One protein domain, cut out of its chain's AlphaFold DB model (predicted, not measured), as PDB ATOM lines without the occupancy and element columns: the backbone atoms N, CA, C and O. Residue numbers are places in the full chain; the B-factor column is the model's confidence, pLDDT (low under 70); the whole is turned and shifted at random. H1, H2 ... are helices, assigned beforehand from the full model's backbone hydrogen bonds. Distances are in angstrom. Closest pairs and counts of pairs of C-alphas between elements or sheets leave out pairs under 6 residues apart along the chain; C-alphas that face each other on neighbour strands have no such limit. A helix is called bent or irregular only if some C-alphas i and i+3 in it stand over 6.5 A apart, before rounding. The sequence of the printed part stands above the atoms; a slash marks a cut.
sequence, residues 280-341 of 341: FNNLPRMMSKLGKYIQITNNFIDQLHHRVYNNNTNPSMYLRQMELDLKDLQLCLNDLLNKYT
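What this domain is: This is residues 280 to 341 of the 341 residues of an uncharacterized protein of Hyphopichia burtonii NRRL Y-1933 (UniProt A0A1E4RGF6). One long helix, H1, makes the longest axis, and its first part sticks out as a free arm, residues 283 to 293 together with 280 to 282 before it. At the other end of H1 the chain folds back into a small head, in which the short helix H2 packs on H1 with one side and on H3 with another. The printed part has 62 residues with three named helices, in the order H1, H2, H3, and no named strand; its class is all helix. The whole is loose, with a radius of gyration of the C-alphas of 13.9 A, and elongated, spanning 42 by 25 by 19 A.

How they stand to each other: H1, residues 283 to 308, touches H2, residues 315 to 319, with residues 298 to 305 alone. The closest C-alphas of these two helices are those of Asn 298 and Ser 316, 5.6 A apart. H2 also touches H3, residues 326 to 338, where the closest C-alphas are those of Tyr 318 and Leu 329, 6.1 A apart. H1 and H3 are close but not clearly touching; their closest C-alphas, those of His 305 and Leu 336, are 6.6 A apart. The lines of H1 and H3 stand at a steep tilt of 52 degrees, and the two helices run the same way. Every O i to N i+4 pair is within hydrogen-bond range in H3, against 20 of 22 in H1 and 0 of 1 in H2, where 2 of 2 O i to N i+3 pairs are within range.

Where its parts are: H1 begins at Leu 283, with its C-alpha at (279.507, 423.454, 281.678), and ends at Val 308, with its C-alpha at (282.302, 454.756, 299.730); it is 36.2 A long from first to last C-alpha. H1 is neither bent nor irregular, but only just: C-alphas 285 and 288 are 6.0 A apart. H2, from Pro 315 to Leu 319, measures 7.7 A from first to last C-alpha. H3, from Leu 326 to Asn 338, measures 18.4 A and ends with C-alpha 338 at (271.757, 454.587, 297.393).

The domain as a whole: The two C-alphas farthest apart are those of Asn 281 and Asn 310, at 44.2 A. Residues 280 to 293, of which 283 to 293 belong to H1, stand free, and so do residues 320 to 325. Without these stretches the body has 42 residues and spans 25 by 21 by 18 A, with a radius of gyration of 9.6 A. The links from H1 to H2 and from H2 to H3 are short, with 6 residues each. The printed part has no cut and ends at Thr 341, the chain's last residue. The mean pLDDT of the printed part is 89.7, and residue 341 is the one printed residue under 70.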
ATOM      1  N   PHE A 280     274.823 421.037 280.276       94.12
ATOM      2  CA  PHE A 280     275.860 420.121 280.759       94.12
ATOM      3  C   PHE A 280     277.076 420.082 279.823       94.12
ATOM      4  O   PHE A 280     278.217 420.094 280.281       94.12
ATOM      5  N   ASN A 281     276.836 420.101 278.510       94.19
ATOM      6  CA  ASN A 281     277.885 419.976 277.500       94.19
ATOM      7  C   ASN A 281     278.852 421.166 277.512       94.19
ATOM      8  O   ASN A 281     280.055 420.992 277.313       94.19
ATOM      9  N   ASN A 282     278.350 422.376 277.768       94.31
ATOM     10  CA  ASN A 282     279.185 423.572 277.826       94.31
ATOM     11  C   ASN A 282     279.664 423.908 279.246       94.31
ATOM     12  O   ASN A 282     280.501 424.805 279.397       94.31
ATOM     13  N   LEU A 283     279.201 423.179 280.274       93.06
ATOM     14  CA  LEU A 283     279.507 423.454 281.678       93.06
ATOM     15  C   LEU A 283     281.020 423.541 281.952       93.06
ATOM     16  O   LEU A 283     281.440 424.579 282.462       93.06
ATOM     17  N   PRO A 284     281.884 422.580 281.558       91.56
ATOM     18  CA  PRO A 284     283.318 422.669 281.861       91.56
ATOM     19  C   PRO A 284     283.988 423.919 281.270       91.56
ATOM     20  O   PRO A 284     284.792 424.585 281.927       91.56
ATOM     21  N   ARG A 285     283.612 424.294 280.039       90.94
ATOM     22  CA  ARG A 285     284.129 425.495 279.366       90.94
ATOM     23  C   ARG A 285     283.605 426.774 280.019       90.94
ATOM     24  O   ARG A 285     284.331 427.770 280.085       90.94
ATOM     25  N   MET A 286     282.358 426.759 280.486       93.31
ATOM     26  CA  MET A 286     281.720 427.907 281.119       93.31
ATOM     27  C   MET A 286     282.217 428.135 282.548       93.31
ATOM     28  O   MET A 286     282.418 429.286 282.924       93.31
ATOM     29  N   MET A 287     282.508 427.080 283.318       93.25
ATOM     30  CA  MET A 287     282.957 427.197 284.714       93.25
ATOM     31  C   MET A 287     284.224 428.049 284.858       93.25
ATOM     32  O   MET A 287     284.314 428.869 285.770       93.25
ATOM     33  N   SER A 288     285.172 427.945 283.918       91.06
ATOM     34  CA  SER A 288     286.368 428.804 283.909       91.06
ATOM     35  C   SER A 288     286.027 430.287 283.693       91.06
ATOM     36  O   SER A 288     286.580 431.164 284.362       91.06
ATOM     37  N   LYS A 289     285.090 430.585 282.782       94.00
ATOM     38  CA  LYS A 289     284.628 431.957 282.522       94.00
ATOM     39  C   LYS A 289     283.847 432.514 283.708       94.00
ATOM     40  O   LYS A 289     284.099 433.645 284.108       94.00
ATOM     41  N   LEU A 290     282.956 431.708 284.284       93.94
ATOM     42  CA  LEU A 290     282.170 432.065 285.456       93.94
ATOM     43  C   LEU A 290     283.075 432.364 286.655       93.94
ATOM     44  O   LEU A 290     282.910 433.396 287.295       93.94
ATOM     45  N   GLY A 291     284.079 431.520 286.912       92.06
ATOM     46  CA  GLY A 291     285.055 431.754 287.975       92.06
ATOM     47  C   GLY A 291     285.781 433.093 287.815       92.06
ATOM     48  O   GLY A 291     285.868 433.862 288.771       92.06
ATOM     49  N   LYS A 292     286.235 433.422 286.596       94.06
ATOM     50  CA  LYS A 292     286.857 434.725 286.298       94.06
ATOM     51  C   LYS A 292     285.883 435.890 286.462       94.06
ATOM     52  O   LYS A 292     286.255 436.907 287.034       94.06
ATOM     53  N   TYR A 293     284.653 435.741 285.975       94.75
ATOM     54  CA  TYR A 293     283.611 436.754 286.123       94.75
ATOM     55  C   TYR A 293     283.344 437.058 287.601       94.75
ATOM     56  O   TYR A 293     283.428 438.212 288.002       94.75
ATOM     57  N   ILE A 294     283.138 436.029 288.430       92.75
ATOM     58  CA  ILE A 294     282.926 436.183 289.876       92.75
ATOM     59  C   ILE A 294     284.123 436.880 290.536       92.75
ATOM     60  O   ILE A 294     283.934 437.783 291.345       92.75
ATOM     61  N   GLN A 295     285.359 436.515 290.177       93.25
ATOM     62  CA  GLN A 295     286.560 437.168 290.714       93.25
ATOM     63  C   GLN A 295     286.626 438.660 290.368       93.25
ATOM     64  O   GLN A 295     286.913 439.477 291.244       93.25
ATOM     65  N   ILE A 296     286.356 439.017 289.107       95.75
ATOM     66  CA  ILE A 296     286.365 440.408 288.638       95.75
ATOM     67  C   ILE A 296     285.267 441.207 289.340       95.75
ATOM     68  O   ILE A 296     285.553 442.264 289.899       95.75
ATOM     69  N   THR A 297     284.040 440.686 289.355       94.81
ATOM     70  CA  THR A 297     282.882 441.353 289.956       94.81
ATOM     71  C   THR A 297     283.070 441.548 291.457       94.81
ATOM     72  O   THR A 297     282.857 442.650 291.948       94.81
ATOM     73  N   ASN A 298     283.559 440.535 292.179       93.31
ATOM     74  CA  ASN A 298     283.833 440.655 293.613       93.31
ATOM     75  C   ASN A 298     284.897 441.719 293.905       93.31
ATOM     76  O   ASN A 298     284.694 442.555 294.775       93.31
ATOM     77  N   ASN A 299     286.006 441.729 293.159       93.94
ATOM     78  CA  ASN A 299     287.054 442.733 293.351       93.94
ATOM     79  C   ASN A 299     286.554 444.149 293.025       93.94
ATOM     80  O   ASN A 299     286.867 445.099 293.736       93.94
ATOM     81  N   PHE A 300     285.757 444.295 291.963       94.88
ATOM     82  CA  PHE A 300     285.157 445.575 291.600       94.88
ATOM     83  C   PHE A 300     284.215 446.090 292.693       94.88
ATOM     84  O   PHE A 300     284.346 447.237 293.116       94.88
ATOM     85  N   ILE A 301     283.307 445.237 293.178       93.56
ATOM     86  CA  ILE A 301     282.356 445.583 294.237       93.56
ATOM     87  C   ILE A 301     283.095 445.926 295.536       93.56
ATOM     88  O   ILE A 301     282.774 446.937 296.151       93.56
ATOM     89  N   ASP A 302     284.106 445.147 295.927       93.50
ATOM     90  CA  ASP A 302     284.898 445.414 297.132       93.50
ATOM     91  C   ASP A 302     285.637 446.757 297.038       93.50
ATOM     92  O   ASP A 302     285.612 447.551 297.978       93.50
ATOM     93  N   GLN A 303     286.253 447.060 295.891       93.31
ATOM     94  CA  GLN A 303     286.913 448.350 295.672       93.31
ATOM     95  C   GLN A 303     285.924 449.515 295.692       93.31
ATOM     96  O   GLN A 303     286.237 450.575 296.234       93.31
ATOM     97  N   LEU A 304     284.744 449.337 295.094       91.69
ATOM     98  CA  LEU A 304     283.699 450.356 295.084       91.69
ATOM     99  C   LEU A 304     283.168 450.590 296.501       91.69
ATOM    100  O   LEU A 304     283.065 451.735 296.930       91.69
ATOM    101  N   HIS A 305     282.936 449.516 297.257       93.19
ATOM    102  CA  HIS A 305     282.537 449.582 298.656       93.19
ATOM    103  C   HIS A 305     283.579 450.305 299.512       93.19
ATOM    104  O   HIS A 305     283.228 451.247 300.213       93.19
ATOM    105  N   HIS A 306     284.861 449.951 299.387       92.44
ATOM    106  CA  HIS A 306     285.944 450.583 300.145       92.44
ATOM    107  C   HIS A 306     286.099 452.084 299.853       92.44
ATOM    108  O   HIS A 306     286.490 452.854 300.725       92.44
ATOM    109  N   ARG A 307     285.775 452.532 298.632       90.94
ATOM    110  CA  ARG A 307     285.785 453.964 298.286       90.94
ATOM    111  C   ARG A 307     284.647 454.747 298.935       90.94
ATOM    112  O   ARG A 307     284.811 455.936 299.187       90.94
ATOM    113  N   VAL A 308     283.496 454.112 299.154       90.75
ATOM    114  CA  VAL A 308     282.302 454.756 299.730       90.75
ATOM    115  C   VAL A 308     282.299 454.658 301.254       90.75
ATOM    116  O   VAL A 308     281.894 455.591 301.951       90.75
ATOM    117  N   TYR A 309     282.746 453.524 301.778       86.44
ATOM    118  CA  TYR A 309     282.781 453.206 303.191       86.44
ATOM    119  C   TYR A 309     284.239 452.946 303.583       86.44
ATOM    120  O   TYR A 309     284.826 451.948 303.182       86.44
ATOM    121  N   ASN A 310     284.825 453.819 304.409       83.00
ATOM    122  CA  ASN A 310     286.170 453.636 304.986       83.00
ATOM    123  C   ASN A 310     286.194 452.525 306.065       83.00
ATOM    124  O   ASN A 310     286.805 452.682 307.122       83.00
ATOM    125  N   ASN A 311     285.464 451.432 305.853       81.69
ATOM    126  CA  ASN A 311     285.386 450.292 306.752       81.69
ATOM    127  C   ASN A 311     286.108 449.075 306.152       81.69
ATOM    128  O   ASN A 311     286.424 449.013 304.964       81.69
ATOM    129  N   ASN A 312     286.390 448.102 307.018       79.69
ATOM    130  CA  ASN A 312     287.090 446.867 306.654       79.69
ATOM    131  C   ASN A 312     286.143 445.763 306.153       79.69
ATOM    132  O   ASN A 312     286.587 444.646 305.896       79.69
ATOM    133  N   THR A 313     284.839 446.030 306.065       82.25
ATOM    134  CA  THR A 313     283.856 445.039 305.622       82.25
ATOM    135  C   THR A 313     283.797 445.027 304.102       82.25
ATOM    136  O   THR A 313     283.441 446.032 303.493       82.25
ATOM    137  N   ASN A 314     284.122 443.884 303.500       88.88
ATOM    138  CA  ASN A 314     284.066 443.693 302.055       88.88
ATOM    139  C   ASN A 314     282.823 442.871 301.688       88.88
ATOM    140  O   ASN A 314     282.633 441.800 302.274       88.88
ATOM    141  N   PRO A 315     282.012 443.296 300.704       90.12
ATOM    142  CA  PRO A 315     280.877 442.515 300.212       90.12
ATOM    143  C   PRO A 315     281.238 441.073 299.815       90.12
ATOM    144  O   PRO A 315     280.442 440.155 299.999       90.12
ATOM    145  N   SER A 316     282.464 440.817 299.350       90.44
ATOM    146  CA  SER A 316     282.903 439.451 299.049       90.44
ATOM    147  C   SER A 316     283.018 438.527 300.270       90.44
ATOM    148  O   SER A 316     283.074 437.307 300.092       90.44
ATOM    149  N   MET A 317     283.030 439.050 301.504       90.06
ATOM    150  CA  MET A 317     283.049 438.228 302.723       90.06
ATOM    151  C   MET A 317     281.755 437.435 302.911       90.06
ATOM    152  O   MET A 317     281.832 436.274 303.311       90.06
ATOM    153  N   TYR A 318     280.610 438.001 302.522       89.50
ATOM    154  CA  TYR A 318     279.303 437.332 302.568       89.50
ATOM    155  C   TYR A 318     279.248 436.087 301.674       89.50
ATOM    156  O   TYR A 318     278.480 435.169 301.923       89.50
ATOM    157  N   LEU A 319     280.101 436.017 300.646       85.62
ATOM    158  CA  LEU A 319     280.212 434.846 299.769       85.62
ATOM    159  C   LEU A 319     281.193 433.786 300.292       85.62
ATOM    160  O   LEU A 319     281.250 432.683 299.752       85.62
ATOM    161  N   ARG A 320     282.023 434.121 301.289       85.00
ATOM    162  CA  ARG A 320     283.076 433.239 301.824       85.00
ATOM    163  C   ARG A 320     282.738 432.682 303.200       85.00
ATOM    164  O   ARG A 320     283.210 431.600 303.538       85.00
ATOM    165  N   GLN A 321     281.982 433.427 303.998       87.25
ATOM    166  CA  GLN A 321     281.591 433.036 305.347       87.25
ATOM    167  C   GLN A 321     280.191 432.432 305.309       87.25
ATOM    168  O   GLN A 321     279.230 433.126 305.006       87.25
ATOM    169  N   MET A 322     280.085 431.142 305.634       78.25
ATOM    170  CA  MET A 322     278.807 430.417 305.617       78.25
ATOM    171  C   MET A 322     277.799 430.911 306.668       78.25
ATOM    172  O   MET A 322     276.634 430.542 306.610       78.25
ATOM    173  N   GLU A 323     278.244 431.725 307.625       85.44
ATOM    174  CA  GLU A 323     277.416 432.280 308.703       85.44
ATOM    175  C   GLU A 323     276.634 433.534 308.282       85.44
ATOM    176  O   GLU A 323     275.685 433.912 308.964       85.44
ATOM    177  N   LEU A 324     277.022 434.185 307.180       84.75
ATOM    178  CA  LEU A 324     276.405 435.426 306.715       84.75
ATOM    179  C   LEU A 324     275.297 435.142 305.689       84.75
ATOM    180  O   LEU A 324     275.497 434.365 304.755       84.75
ATOM    181  N   ASP A 325     274.138 435.794 305.838       86.81
ATOM    182  CA  ASP A 325     273.001 435.618 304.928       86.81
ATOM    183  C   ASP A 325     273.204 436.435 303.635       86.81
ATOM    184  O   ASP A 325     273.709 437.562 303.633       86.81
ATOM    185  N   LEU A 326     272.743 435.893 302.507       87.44
ATOM    186  CA  LEU A 326     272.682 436.606 301.231       87.44
ATOM    187  C   LEU A 326     271.746 437.823 301.292       87.44
ATOM    188  O   LEU A 326     271.926 438.768 300.522       87.44
ATOM    189  N   LYS A 327     270.775 437.837 302.213       91.38
ATOM    190  CA  LYS A 327     269.949 439.026 302.472       91.38
ATOM    191  C   LYS A 327     270.781 440.206 302.973       91.38
ATOM    192  O   LYS A 327     270.548 441.330 302.536       91.38
ATOM    193  N   ASP A 328     271.780 439.952 303.815       90.06
ATOM    194  CA  ASP A 328     272.660 441.001 304.334       90.06
ATOM    195  C   ASP A 328     273.563 441.558 303.231       90.06
ATOM    196  O   ASP A 328     273.783 442.768 303.150       90.06
ATOM    197  N   LEU A 329     274.016 440.693 302.315       90.75
ATOM    198  CA  LEU A 329     274.719 441.128 301.109       90.75
ATOM    199  C   LEU A 329     273.832 442.037 300.251       90.75
ATOM    200  O   LEU A 329     274.286 443.084 299.794       90.75
ATOM    201  N   GLN A 330     272.565 441.669 300.045       91.69
ATOM    202  CA  GLN A 330     271.632 442.491 299.276       91.69
ATOM    203  C   GLN A 330     271.428 443.872 299.917       91.69
ATOM    204  O   GLN A 330     271.448 444.874 299.203       91.69
ATOM    205  N   LEU A 331     271.271 443.940 301.243       91.56
ATOM    206  CA  LEU A 331     271.166 445.208 301.972       91.56
ATOM    207  C   LEU A 331     272.432 446.057 301.805       91.56
ATOM    208  O   LEU A 331     272.336 447.215 301.412       91.56
ATOM    209  N   CYS A 332     273.610 445.457 301.994       90.00
ATOM    210  CA  CYS A 332     274.896 446.126 301.800       90.00
ATOM    211  C   CYS A 332     275.038 446.715 300.383       90.00
ATOM    212  O   CYS A 332     275.454 447.863 300.221       90.00
ATOM    213  N   LEU A 333     274.654 445.960 299.349       91.44
ATOM    214  CA  LEU A 333     274.714 446.426 297.961       91.44
ATOM    215  C   LEU A 333     273.680 447.518 297.657       91.44
ATOM    216  O   LEU A 333     273.994 448.460 296.929       91.44
ATOM    217  N   ASN A 334     272.473 447.432 298.222       92.56
ATOM    218  CA  ASN A 334     271.454 448.475 298.079       92.56
ATOM    219  C   ASN A 334     271.897 449.782 298.749       92.56
ATOM    220  O   ASN A 334     271.771 450.850 298.153       92.56
ATOM    221  N   ASP A 335     272.474 449.704 299.948       90.81
ATOM    222  CA  ASP A 335     273.022 450.865 300.654       90.81
ATOM    223  C   ASP A 335     274.189 451.490 299.885       90.81
ATOM    224  O   ASP A 335     274.349 452.712 299.855       90.81
ATOM    225  N   LEU A 336     275.016 450.667 299.236       90.06
ATOM    226  CA  LEU A 336     276.084 451.136 298.359       90.06
ATOM    227  C   LEU A 336     275.536 451.893 297.144       90.06
ATOM    228  O   LEU A 336     276.063 452.951 296.803       90.06
ATOM    229  N   LEU A 337     274.469 451.379 296.525       90.62
ATOM    230  CA  LEU A 337     273.808 452.009 295.382       90.62
ATOM    231  C   LEU A 337     273.175 453.356 295.770       90.62
ATOM    232  O   LEU A 337     273.410 454.354 295.093       90.62
ATOM    233  N   ASN A 338     272.456 453.396 296.896       91.31
ATOM    234  CA  ASN A 338     271.757 454.587 297.393       91.31
ATOM    235  C   ASN A 338     272.693 455.746 297.755       91.31
ATOM    236  O   ASN A 338     272.260 456.890 297.783       91.31
ATOM    237  N   LYS A 339     273.964 455.470 298.068       85.94
ATOM    238  CA  LYS A 339     274.966 456.518 298.319       85.94
ATOM    239  C   LYS A 339     275.589 457.094 297.049       85.94
ATOM    240  O   LYS A 339     276.265 458.117 297.130       85.94
ATOM    241  N   TYR A 340     275.438 456.407 295.921       72.56
ATOM    242  CA  TYR A 340     276.019 456.799 294.638       72.56
ATOM    243  C   TYR A 340     275.022 457.533 293.730       72.56
ATOM    244  O   TYR A 340     275.454 458.246 292.823       72.56
ATOM    245  N   THR A 341     273.721 457.342 293.963       66.31
ATOM    246  CA  THR A 341     272.616 458.141 293.408       66.31
ATOM    247  C   THR A 341     272.367 459.376 294.252       66.31
ATOM    248  O   THR A 341     272.188 460.461 293.657       66.31
TER     249      THR A 341